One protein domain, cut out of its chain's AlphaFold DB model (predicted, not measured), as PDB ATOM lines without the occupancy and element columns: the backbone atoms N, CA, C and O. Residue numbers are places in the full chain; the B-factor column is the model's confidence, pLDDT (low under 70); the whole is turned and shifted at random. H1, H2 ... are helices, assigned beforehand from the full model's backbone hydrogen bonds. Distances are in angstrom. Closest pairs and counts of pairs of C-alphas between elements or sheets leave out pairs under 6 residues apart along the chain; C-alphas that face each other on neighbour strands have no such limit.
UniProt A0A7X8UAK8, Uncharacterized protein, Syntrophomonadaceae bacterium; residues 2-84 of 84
ATOM      1  N   ALA A   2     -20.994  18.113 -38.641       65.69
ATOM      2  CA  ALA A   2     -20.278  18.512 -37.419       65.69
ATOM      3  C   ALA A   2     -19.164  19.563 -37.611       65.69
ATOM      4  O   ALA A   2     -18.992  20.434 -36.769       65.69
ATOM      5  N   TYR A   3     -18.431  19.532 -38.729       68.25
ATOM      6  CA  TYR A   3     -17.396  20.537 -39.012       68.25
ATOM      7  C   TYR A   3     -17.972  21.928 -39.350       68.25
ATOM      8  O   TYR A   3     -17.430  22.956 -38.948       68.25
ATOM      9  N   LEU A   4     -19.094  21.968 -40.076       70.88
ATOM     10  CA  LEU A   4     -19.804  23.215 -40.376       70.88
ATOM     11  C   LEU A   4     -20.486  23.754 -39.110       70.88
ATOM     12  O   LEU A   4     -20.423  24.947 -38.845       70.88
ATOM     13  N   ASP A   5     -21.056  22.853 -38.308       70.06
ATOM     14  CA  ASP A   5     -21.647  23.134 -36.997       70.06
ATOM     15  C   ASP A   5     -20.625  23.735 -36.021       70.06
ATOM     16  O   ASP A   5     -20.887  24.760 -35.397       70.06
ATOM     17  N   TYR A   6     -19.423  23.158 -35.955       72.31
ATOM     18  CA  TYR A   6     -18.316  23.691 -35.164       72.31
ATOM     19  C   TYR A   6     -17.978  25.130 -35.568       72.31
ATOM     20  O   TYR A   6     -17.922  26.009 -34.707       72.31
ATOM     21  N   ASN A   7     -17.826  25.392 -36.870       68.00
ATOM     22  CA  ASN A   7     -17.528  26.736 -37.364       68.00
ATOM     23  C   ASN A   7     -18.683  27.721 -37.117       68.00
ATOM     24  O   ASN A   7     -18.412  28.866 -36.779       68.00
ATOM     25  N   LEU A   8     -19.944  27.290 -37.224       67.12
ATOM     26  CA  LEU A   8     -21.117  28.125 -36.932       67.12
ATOM     27  C   LEU A   8     -21.212  28.520 -35.453       67.12
ATOM     28  O   LEU A   8     -21.628  29.632 -35.143       67.12
ATOM     29  N   HIS A   9     -20.825  27.624 -34.542       67.94
ATOM     30  CA  HIS A   9     -20.899  27.872 -33.099       67.94
ATOM     31  C   HIS A   9     -19.687  28.623 -32.540       67.94
ATOM     32  O   HIS A   9     -19.802  29.271 -31.502       67.94
ATOM     33  N   HIS A  10     -18.537  28.545 -33.212       65.56
ATOM     34  CA  HIS A  10     -17.296  29.146 -32.723       65.56
ATOM     35  C   HIS A  10     -16.889  30.398 -33.498       65.56
ATOM     36  O   HIS A  10     -16.125  31.206 -32.972       65.56
ATOM     37  N   SER A  11     -17.407  30.598 -34.713       63.75
ATOM     38  CA  SER A  11     -17.123  31.776 -35.527       63.75
ATOM     39  C   SER A  11     -18.363  32.633 -35.743       63.75
ATOM     40  O   SER A  11     -19.404  32.155 -36.180       63.75
ATOM     41  N   ALA A  12     -18.219  33.939 -35.520       62.28
ATOM     42  CA  ALA A  12     -19.215  34.939 -35.903       62.28
ATOM     43  C   ALA A  12     -19.092  35.364 -37.385       62.28
ATOM     44  O   ALA A  12     -19.650  36.391 -37.774       62.28
ATOM     45  N   ASP A  13     -18.327  34.634 -38.210       70.06
ATOM     46  CA  ASP A  13     -18.122  34.996 -39.615       70.06
ATOM     47  C   ASP A  13     -19.415  34.778 -40.429       70.06
ATOM     48  O   ASP A  13     -19.925  33.649 -40.503       70.06
ATOM     49  N   PRO A  14     -19.935  35.823 -41.096       68.25
ATOM     50  CA  PRO A  14     -21.141  35.728 -41.913       68.25
ATOM     51  C   PRO A  14     -21.020  34.755 -43.101       68.25
ATOM     52  O   PRO A  14     -22.043  34.292 -43.609       68.25
ATOM     53  N   LYS A  15     -19.804  34.392 -43.536       68.75
ATOM     54  CA  LYS A  15     -19.579  33.418 -44.621       68.75
ATOM     55  C   LYS A  15     -20.109  32.026 -44.293       68.75
ATOM     56  O   LYS A  15     -20.507  31.298 -45.198       68.75
ATOM     57  N   THR A  16     -20.124  31.661 -43.014       65.00
ATOM     58  CA  THR A  16     -20.591  30.348 -42.550       65.00
ATOM     59  C   THR A  16     -22.099  30.186 -42.767       65.00
ATOM     60  O   THR A  16     -22.541  29.141 -43.242       65.00
ATOM     61  N   SER A  17     -22.876  31.246 -42.522       63.38
ATOM     62  CA  SER A  17     -24.320  31.285 -42.796       63.38
ATOM     63  C   SER A  17     -24.622  31.427 -44.291       63.38
ATOM     64  O   SER A  17     -25.509  30.750 -44.806       63.38
ATOM     65  N   GLN A  18     -23.832  32.223 -45.023       69.25
ATOM     66  CA  GLN A  18     -23.962  32.359 -46.482       69.25
ATOM     67  C   GLN A  18     -23.758  31.036 -47.229       69.25
ATOM     68  O   GLN A  18     -24.415  30.791 -48.240       69.25
ATOM     69  N   ALA A  19     -22.865  30.168 -46.745       69.25
ATOM     70  CA  ALA A  19     -22.643  28.859 -47.350       69.25
ATOM     71  C   ALA A  19     -23.908  27.983 -47.312       69.25
ATOM     72  O   ALA A  19     -24.172  27.270 -48.279       69.25
ATOM     73  N   LEU A  20     -24.708  28.057 -46.243       65.25
ATOM     74  CA  LEU A  20     -25.979  27.334 -46.151       65.25
ATOM     75  C   LEU A  20     -27.032  27.929 -47.094       65.25
ATOM     76  O   LEU A  20     -27.632  27.186 -47.869       65.25
ATOM     77  N   GLU A  21     -27.181  29.257 -47.097       65.88
ATOM     78  CA  GLU A  21     -28.154  29.964 -47.945       65.88
ATOM     79  C   GLU A  21     -27.912  29.737 -49.447       65.88
ATOM     80  O   GLU A  21     -28.852  29.487 -50.200       65.88
ATOM     81  N   ILE A  22     -26.653  29.781 -49.899       72.88
ATOM     82  CA  ILE A  22     -26.301  29.622 -51.322       72.88
ATOM     83  C   ILE A  22     -26.459  28.170 -51.790       72.88
ATOM     84  O   ILE A  22     -26.761  27.922 -52.957       72.88
ATOM     85  N   SER A  23     -26.270  27.203 -50.894       67.31
ATOM     86  CA  SER A  23     -26.299  25.778 -51.243       67.31
ATOM     87  C   SER A  23     -27.716  25.227 -51.459       67.31
ATOM     88  O   SER A  23     -27.862  24.069 -51.840       67.31
ATOM     89  N   GLY A  24     -28.758  26.036 -51.227       69.50
ATOM     90  CA  GLY A  24     -30.156  25.622 -51.374       69.50
ATOM     91  C   GLY A  24     -30.629  24.655 -50.285       69.50
ATOM     92  O   GLY A  24     -31.664  24.008 -50.449       69.50
ATOM     93  N   PHE A  25     -29.882  24.536 -49.183       71.38
ATOM     94  CA  PHE A  25     -30.295  23.749 -48.028       71.38
ATOM     95  C   PHE A  25     -31.152  24.606 -47.101       71.38
ATOM     96  O   PHE A  25     -30.758  25.700 -46.712       71.38
ATOM     97  N   GLU A  26     -32.321  24.082 -46.742       71.25
ATOM     98  CA  GLU A  26     -33.254  24.735 -45.816       71.25
ATOM     99  C   GLU A  26     -32.646  24.887 -44.413       71.25
ATOM    100  O   GLU A  26     -32.837  25.907 -43.759       71.25
ATOM    101  N   ASP A  27     -31.879  23.886 -43.974       73.31
ATOM    102  CA  ASP A  27     -31.173  23.862 -42.698       73.31
ATOM    103  C   ASP A  27     -30.054  22.793 -42.688       73.31
ATOM    104  O   ASP A  27     -29.859  22.021 -43.637       73.31
ATOM    105  N   LEU A  28     -29.302  22.734 -41.583       74.00
ATOM    106  CA  LEU A  28     -28.212  21.772 -41.378       74.00
ATOM    107  C   LEU A  28     -28.707  20.311 -41.357       74.00
ATOM    108  O   LEU A  28     -27.965  19.394 -41.717       74.00
ATOM    109  N   GLN A  29     -29.963  20.089 -40.958       79.50
ATOM    110  CA  GLN A  29     -30.580  18.769 -40.844       79.50
ATOM    111  C   GLN A  29     -30.983  18.216 -42.217       79.50
ATOM    112  O   GLN A  29     -30.876  17.014 -42.469       79.50
ATOM    113  N   HIS A  30     -31.419  19.074 -43.136       80.12
ATOM    114  CA  HIS A  30     -31.658  18.732 -44.530       80.12
ATOM    115  C   HIS A  30     -30.352  18.294 -45.201       80.12
ATOM    116  O   HIS A  30     -30.318  17.238 -45.835       80.12
ATOM    117  N   PHE A  31     -29.256  19.022 -44.972       81.56
ATOM    118  CA  PHE A  31     -27.942  18.621 -45.472       81.56
ATOM    119  C   PHE A  31     -27.496  17.258 -44.912       81.56
ATOM    120  O   PHE A  31     -27.042  16.404 -45.673       81.56
ATOM    121  N   GLN A  32     -27.675  17.008 -43.608       79.56
ATOM    122  CA  GLN A  32     -27.323  15.719 -42.998       79.56
ATOM    123  C   GLN A  32     -28.080  14.542 -43.624       79.56
ATOM    124  O   GLN A  32     -27.458  13.567 -44.044       79.56
ATOM    125  N   ARG A  33     -29.406  14.661 -43.757       82.31
ATOM    126  CA  ARG A  33     -30.251  13.612 -44.352       82.31
ATOM    127  C   ARG A  33     -29.874  13.314 -45.801       82.31
ATOM    128  O   ARG A  33     -29.875  12.154 -46.215       82.31
ATOM    129  N   LEU A  34     -29.540  14.348 -46.577       84.44
ATOM    130  CA  LEU A  34     -29.083  14.163 -47.951       84.44
ATOM    131  C   LEU A  34     -27.757  13.394 -47.992       84.44
ATOM    132  O   LEU A  34     -27.617  12.460 -48.778       84.44
ATOM    133  N   MET A  35     -26.803  13.753 -47.131       83.12
ATOM    134  CA  MET A  35     -25.507  13.077 -47.065       83.12
ATOM    135  C   MET A  35     -25.643  11.605 -46.662       83.12
ATOM    136  O   MET A  35     -25.030  10.757 -47.303       83.12
ATOM    137  N   GLU A  36     -26.486  11.275 -45.680       85.06
ATOM    138  CA  GLU A  36     -26.781   9.878 -45.314       85.06
ATOM    139  C   GLU A  36     -27.422   9.104 -46.476       85.06
ATOM    140  O   GLU A  36     -27.083   7.948 -46.722       85.06
ATOM    141  N   THR A  37     -28.308   9.750 -47.242       87.38
ATOM    142  CA  THR A  37     -28.955   9.130 -48.411       87.38
ATOM    143  C   THR A  37     -27.951   8.817 -49.524       87.38
ATOM    144  O   THR A  37     -28.057   7.782 -50.180       87.38
ATOM    145  N   LEU A  38     -26.982   9.707 -49.756       87.31
ATOM    146  CA  LEU A  38     -26.008   9.572 -50.843       87.31
ATOM    147  C   LEU A  38     -24.813   8.689 -50.472       87.31
ATOM    148  O   LEU A  38     -24.308   7.955 -51.320       87.31
ATOM    149  N   CYS A  39     -24.336   8.783 -49.232       87.38
ATOM    150  CA  CYS A  39     -23.096   8.149 -48.784       87.38
ATOM    151  C   CYS A  39     -23.324   6.907 -47.915       87.38
ATOM    152  O   CYS A  39     -22.384   6.138 -47.712       87.38
ATOM    153  N   GLY A  40     -24.549   6.684 -47.432       84.75
ATOM    154  CA  GLY A  40     -24.853   5.647 -46.452       84.75
ATOM    155  C   GLY A  40     -24.565   6.087 -45.009       84.75
ATOM    156  O   GLY A  40     -24.250   7.254 -44.760       84.75
ATOM    157  N   PRO A  41     -24.703   5.166 -44.038       83.00
ATOM    158  CA  PRO A  41     -24.482   5.463 -42.628       83.00
ATOM    159  C   PRO A  41     -23.004   5.748 -42.331       83.00
ATOM    160  O   PRO A  41     -22.109   5.278 -43.039       83.00
ATOM    161  N   ALA A  42     -22.750   6.477 -41.243       84.19
ATOM    162  CA  ALA A  42     -21.396   6.701 -40.757       84.19
ATOM    163  C   ALA A  42     -20.682   5.364 -40.449       84.19
ATOM    164  O   ALA A  42     -21.312   4.412 -39.973       84.19
ATOM    165  N   PRO A  43     -19.368   5.260 -40.714       85.25
ATOM    166  CA  PRO A  43     -18.610   4.055 -40.406       85.25
ATOM    167  C   PRO A  43     -18.468   3.865 -38.891       85.25
ATOM    168  O   PRO A  43     -18.325   4.823 -38.137       85.25
ATOM    169  N   VAL A  44     -18.429   2.611 -38.435       87.25
ATOM    170  CA  VAL A  44     -18.086   2.296 -37.042       87.25
ATOM    171  C   VAL A  44     -16.569   2.215 -36.920       87.25
ATOM    172  O   VAL A  44     -15.958   1.282 -37.434       87.25
ATOM    173  N   CYS A  45     -15.961   3.184 -36.234       88.31
ATOM    174  CA  CYS A  45     -14.517   3.209 -35.991       88.31
ATOM    175  C   CYS A  45     -14.166   2.694 -34.589       88.31
ATOM    176  O   CYS A  45     -14.788   3.082 -33.594       88.31
ATOM    177  N   SER A  46     -13.118   1.878 -34.498       93.12
ATOM    178  CA  SER A  46     -12.465   1.528 -33.235       93.12
ATOM    179  C   SER A  46     -11.769   2.740 -32.602       93.12
ATOM    180  O   SER A  46     -11.487   3.740 -33.263       93.12
ATOM    181  N   GLN A  47     -11.450   2.649 -31.308       91.12
ATOM    182  CA  GLN A  47     -10.764   3.732 -30.598       91.12
ATOM    183  C   GLN A  47      -9.395   4.064 -31.218       91.12
ATOM    184  O   GLN A  47      -9.062   5.236 -31.377       91.12
ATOM    185  N   SER A  48      -8.636   3.048 -31.639       93.19
ATOM    186  CA  SER A  48      -7.326   3.238 -32.273       93.19
ATOM    187  C   SER A  48      -7.418   3.924 -33.639       93.19
ATOM    188  O   SER A  48      -6.562   4.738 -33.988       93.19
ATOM    189  N   GLU A  49      -8.461   3.628 -34.420       92.94
ATOM    190  CA  GLU A  49      -8.710   4.315 -35.694       92.94
ATOM    191  C   GLU A  49      -9.069   5.783 -35.461       92.94
ATOM    192  O   GLU A  49      -8.536   6.659 -36.141       92.94
ATOM    193  N   LYS A  50      -9.906   6.067 -34.453       92.44
ATOM    194  CA  LYS A  50     -10.237   7.444 -34.068       92.44
ATOM    195  C   LYS A  50      -8.983   8.231 -33.688       92.44
ATOM    196  O   LYS A  50      -8.777   9.320 -34.209       92.44
ATOM    197  N   GLU A  51      -8.116   7.669 -32.847       92.56
ATOM    198  CA  GLU A  51      -6.847   8.307 -32.466       92.56
ATOM    199  C   GLU A  51      -5.951   8.581 -33.678       92.56
ATOM    200  O   GLU A  51      -5.426   9.687 -33.814       92.56
ATOM    201  N   THR A  52      -5.860   7.623 -34.604       93.94
ATOM    202  CA  THR A  52      -5.096   7.785 -35.848       93.94
ATOM    203  C   THR A  52      -5.613   8.966 -36.674       93.94
ATOM    204  O   THR A  52      -4.816   9.782 -37.145       93.94
ATOM    205  N   PHE A  53      -6.935   9.110 -36.818       92.81
ATOM    206  CA  PHE A  53      -7.521  10.242 -37.540       92.81
ATOM    207  C   PHE A  53      -7.199  11.583 -36.880       92.81
ATOM    208  O   PHE A  53      -6.841  12.535 -37.579       92.81
ATOM    209  N   ILE A  54      -7.274  11.666 -35.550       93.25
ATOM    210  CA  ILE A  54      -6.950  12.893 -34.813       93.25
ATOM    211  C   ILE A  54      -5.481  13.273 -35.010       93.25
ATOM    212  O   ILE A  54      -5.177  14.427 -35.314       93.25
ATOM    213  N   GLU A  55      -4.562  12.316 -34.886       93.12
ATOM    214  CA  GLU A  55      -3.127  12.581 -35.018       93.12
ATOM    215  C   GLU A  55      -2.734  13.024 -36.424       93.12
ATOM    216  O   GLU A  55      -1.999  14.001 -36.578       93.12
ATOM    217  N   GLN A  56      -3.270  12.362 -37.450       93.25
ATOM    218  CA  GLN A  56      -3.045  12.761 -38.838       93.25
ATOM    219  C   GLN A  56      -3.616  14.153 -39.119       93.25
ATOM    220  O   GLN A  56      -2.962  14.974 -39.766       93.25
ATOM    221  N   THR A  57      -4.803  14.449 -38.587       91.69
ATOM    222  CA  THR A  57      -5.455  15.751 -38.772       91.69
ATOM    223  C   THR A  57      -4.670  16.874 -38.094       91.69
ATOM    224  O   THR A  57      -4.477  17.926 -38.698       91.69
ATOM    225  N   MET A  58      -4.130  16.642 -36.894       91.38
ATOM    226  CA  MET A  58      -3.272  17.604 -36.183       91.38
ATOM    227  C   MET A  58      -1.987  17.959 -36.948       91.38
ATOM    228  O   MET A  58      -1.445  19.048 -36.770       91.38
ATOM    229  N   GLN A  59      -1.491  17.058 -37.798       91.38
ATOM    230  CA  GLN A  59      -0.305  17.282 -38.631       91.38
ATOM    231  C   GLN A  59      -0.638  17.899 -39.998       91.38
ATOM    232  O   GLN A  59       0.267  18.236 -40.770       91.38
ATOM    233  N   ALA A  60      -1.922  18.044 -40.331       90.50
ATOM    234  CA  ALA A  60      -2.349  18.511 -41.636       90.50
ATOM    235  C   ALA A  60      -2.004  19.998 -41.821       90.50
ATOM    236  O   ALA A  60      -2.454  20.872 -41.081       90.50
ATOM    237  N   LYS A  61      -1.210  20.313 -42.854       88.38
ATOM    238  CA  LYS A  61      -0.730  21.683 -43.125       88.38
ATOM    239  C   LYS A  61      -1.856  22.690 -43.372       88.38
ATOM    240  O   LYS A  61      -1.647  23.884 -43.214       88.38
ATOM    241  N   ASN A  62      -3.024  22.219 -43.798       86.88
ATOM    242  CA  ASN A  62      -4.208  23.036 -44.037       86.88
ATOM    243  C   ASN A  62      -5.043  23.277 -42.771       86.88
ATOM    244  O   ASN A  62      -5.970  24.078 -42.834       86.88
ATOM    245  N   LEU A  63      -4.729  22.642 -41.636       84.50
ATOM    246  CA  LEU A  63      -5.491  22.816 -40.397       84.50
ATOM    247  C   LEU A  63      -5.495  24.277 -39.924       84.50
ATOM    248  O   LEU A  63      -6.511  24.766 -39.442       84.50
ATOM    249  N   VAL A  64      -4.378  24.980 -40.132       83.31
ATOM    250  CA  VAL A  64      -4.205  26.405 -39.798       83.31
ATOM    251  C   VAL A  64      -4.940  27.354 -40.747       83.31
ATOM    252  O   VAL A  64      -5.068  28.534 -40.442       83.31
ATOM    253  N   ASN A  65      -5.408  26.861 -41.900       82.69
ATOM    254  CA  ASN A  65      -6.191  27.658 -42.849       82.69
ATOM    255  C   ASN A  65      -7.675  27.688 -42.481       82.69
ATOM    256  O   ASN A  65      -8.463  28.349 -43.158       82.69
ATOM    257  N   ASN A  66      -8.071  26.939 -41.452       77.19
ATOM    258  CA  ASN A  66      -9.431  26.985 -40.965       77.19
ATOM    259  C   ASN A  66      -9.714  28.337 -40.326       77.19
ATOM    260  O   ASN A  66      -8.843  28.955 -39.718       77.19
ATOM    261  N   LEU A  67     -10.967  28.761 -40.458       76.62
ATOM    262  CA  LEU A  67     -11.468  30.007 -39.887       76.62
ATOM    263  C   LEU A  67     -11.148  30.111 -38.391       76.62
ATOM    264  O   LEU A  67     -10.806  31.181 -37.894       76.62
ATOM    265  N   ILE A  68     -11.214  28.968 -37.708       79.94
ATOM    266  CA  ILE A  68     -10.705  28.759 -36.361       79.94
ATOM    267  C   ILE A  68      -9.862  27.495 -36.400       79.94
ATOM    268  O   ILE A  68     -10.355  26.440 -36.800       79.94
ATOM    269  N   THR A  69      -8.599  27.596 -35.988       85.19
ATOM    270  CA  THR A  69      -7.720  26.431 -35.856       85.19
ATOM    271  C   THR A  69      -8.212  25.576 -34.686       85.19
ATOM    272  O   THR A  69      -8.118  26.032 -33.544       85.19
ATOM    273  N   PRO A  70      -8.739  24.365 -34.931       86.12
ATOM    274  CA  PRO A  70      -9.253  23.514 -33.867       86.12
ATOM    275  C   PRO A  70      -8.108  22.952 -33.020       86.12
ATOM    276  O   PRO A  70      -7.040  22.598 -33.529       86.12
ATOM    277  N   SER A  71      -8.340  22.851 -31.716       89.62
ATOM    278  CA  SER A  71      -7.491  22.100 -30.798       89.62
ATOM    279  C   SER A  71      -7.685  20.591 -30.980       89.62
ATOM    280  O   SER A  71      -8.617  20.127 -31.639       89.62
ATOM    281  N   ARG A  72      -6.824  19.786 -30.343       91.56
ATOM    282  CA  ARG A  72      -6.992  18.323 -30.326       91.56
ATOM    283  C   ARG A  72      -8.355  17.914 -29.756       91.56
ATOM    284  O   ARG A  72      -8.951  16.974 -30.265       91.56
ATOM    285  N   GLN A  73      -8.826  18.608 -28.718       91.25
ATOM    286  CA  GLN A  73     -10.111  18.321 -28.082       91.25
ATOM    287  C   GLN A  73     -11.276  18.634 -29.028       91.25
ATOM    288  O   GLN A  73     -12.167  17.806 -29.185       91.25
ATOM    289  N   ASP A  74     -11.204  19.756 -29.748       87.69
ATOM    290  CA  ASP A  74     -12.216  20.120 -30.746       87.69
ATOM    291  C   ASP A  74     -12.310  19.063 -31.853       87.69
ATOM    292  O   ASP A  74     -13.398  18.664 -32.260       87.69
ATOM    293  N   LEU A  75     -11.165  18.551 -32.318       90.19
ATOM    294  CA  LEU A  75     -11.139  17.482 -33.317       90.19
ATOM    295  C   LEU A  75     -11.771  16.182 -32.801       90.19
ATOM    296  O   LEU A  75     -12.446  15.502 -33.574       90.19
ATOM    297  N   ILE A  76     -11.571  15.842 -31.522       90.25
ATOM    298  CA  ILE A  76     -12.206  14.674 -30.893       90.25
ATOM    299  C   ILE A  76     -13.724  14.849 -30.911       90.25
ATOM    300  O   ILE A  76     -14.428  13.976 -31.406       90.25
ATOM    301  N   GLU A  77     -14.222  15.998 -30.460       89.56
ATOM    302  CA  GLU A  77     -15.661  16.273 -30.407       89.56
ATOM    303  C   GLU A  77     -16.300  16.296 -31.802       89.56
ATOM    304  O   GLU A  77     -17.388  15.753 -32.002       89.56
ATOM    305  N   ILE A  78     -15.615  16.873 -32.795       88.81
ATOM    306  CA  ILE A  78     -16.065  16.867 -34.195       88.81
ATOM    307  C   ILE A  78     -16.151  15.435 -34.725       88.81
ATOM    308  O   ILE A  78     -17.135  15.082 -35.384       88.81
ATOM    309  N   LEU A  79     -15.136  14.608 -34.457       89.50
ATOM    310  CA  LEU A  79     -15.109  13.223 -34.909       89.50
ATOM    311  C   LEU A  79     -16.215  12.408 -34.232       89.50
ATOM    312  O   LEU A  79     -16.944  11.697 -34.914       89.50
ATOM    313  N   GLU A  80     -16.397  12.551 -32.921       88.50
ATOM    314  CA  GLU A  80     -17.450  11.858 -32.177       88.50
ATOM    315  C   GLU A  80     -18.849  12.232 -32.666       88.50
ATOM    316  O   GLU A  80     -19.650  11.337 -32.923       88.50
ATOM    317  N   LYS A  81     -19.120  13.523 -32.891       84.75
ATOM    318  CA  LYS A  81     -20.391  13.984 -33.474       84.75
ATOM    319  C   LYS A  81     -20.615  13.496 -34.906       84.75
ATOM    320  O   LYS A  81     -21.752  13.430 -35.347       84.75
ATOM    321  N   THR A  82     -19.549  13.214 -35.656       83.81
ATOM    322  CA  THR A  82     -19.649  12.726 -37.044       83.81
ATOM    323  C   THR A  82     -19.939  11.225 -37.112       83.81
ATOM    324  O   THR A  82     -20.455  10.752 -38.121       83.81
ATOM    325  N   LEU A  83     -19.584  10.475 -36.067       83.19
ATOM    326  CA  LEU A  83     -19.741   9.019 -35.995       83.19
ATOM    327  C   LEU A  83     -21.028   8.575 -35.267       83.19
ATOM    328  O   LEU A  83     -21.198   7.376 -35.045       83.19
ATOM    329  N   GLN A  84     -21.890   9.518 -34.871       69.38
ATOM    330  CA  GLN A  84     -23.230   9.287 -34.306       69.38
ATOM    331  C   GLN A  84     -24.296   9.396 -35.393       69.38
ATOM    332  O   GLN A  84     -25.251   8.592 -35.328       69.38
TER     333      GLN A  84
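This is residues 2 to 84 of the 84 residues of an uncharacterized protein of Syntrophomonadaceae bacterium (UniProt A0A7X8UAK8). Five helices form an open arrangement: H2, H1, H5 and H4 touch one after another, with H1 and H5 nearest the middle. H3 touches no helix, and residues 35 to 40 stick out. The 83 printed residues, all helix in class with H1 to H5 in order, are only just compact, close to loose: radius of gyration of the C-alphas 13.9 A, spans 37 by 29 by 18 A.

H1, residues 2 to 10, and H2, residues 14 to 22, touch as a hairpin; their closest C-alphas, Leu 8 and Thr 16, are 6.1 A apart. H3, residues 28 to 39, is close to H2 but not clearly touching. H5, residues 72 to 82, touches H1 at a steep tilt of 52 degrees, and H4, residues 47 to 58, at 57 degrees; closest C-alphas are Ala 2 and Ile 78, 5.6 A, and Ile 54 and Leu 75, 6.4 A. Every O i to N i+4 pair is within hydrogen-bond range in H1, H3, H4 and H5; in H2, 4 of 5.

H1 begins at C-alpha 2 (-20.278, 18.512, -37.419); H5 ends at C-alpha 82 (-19.649, 12.726, -37.044). H3 spans 16.3 A, H4 16.7 A.

The printed part has no cut. H4 to H5 is a long link. Low confidence includes residues 14 to 21.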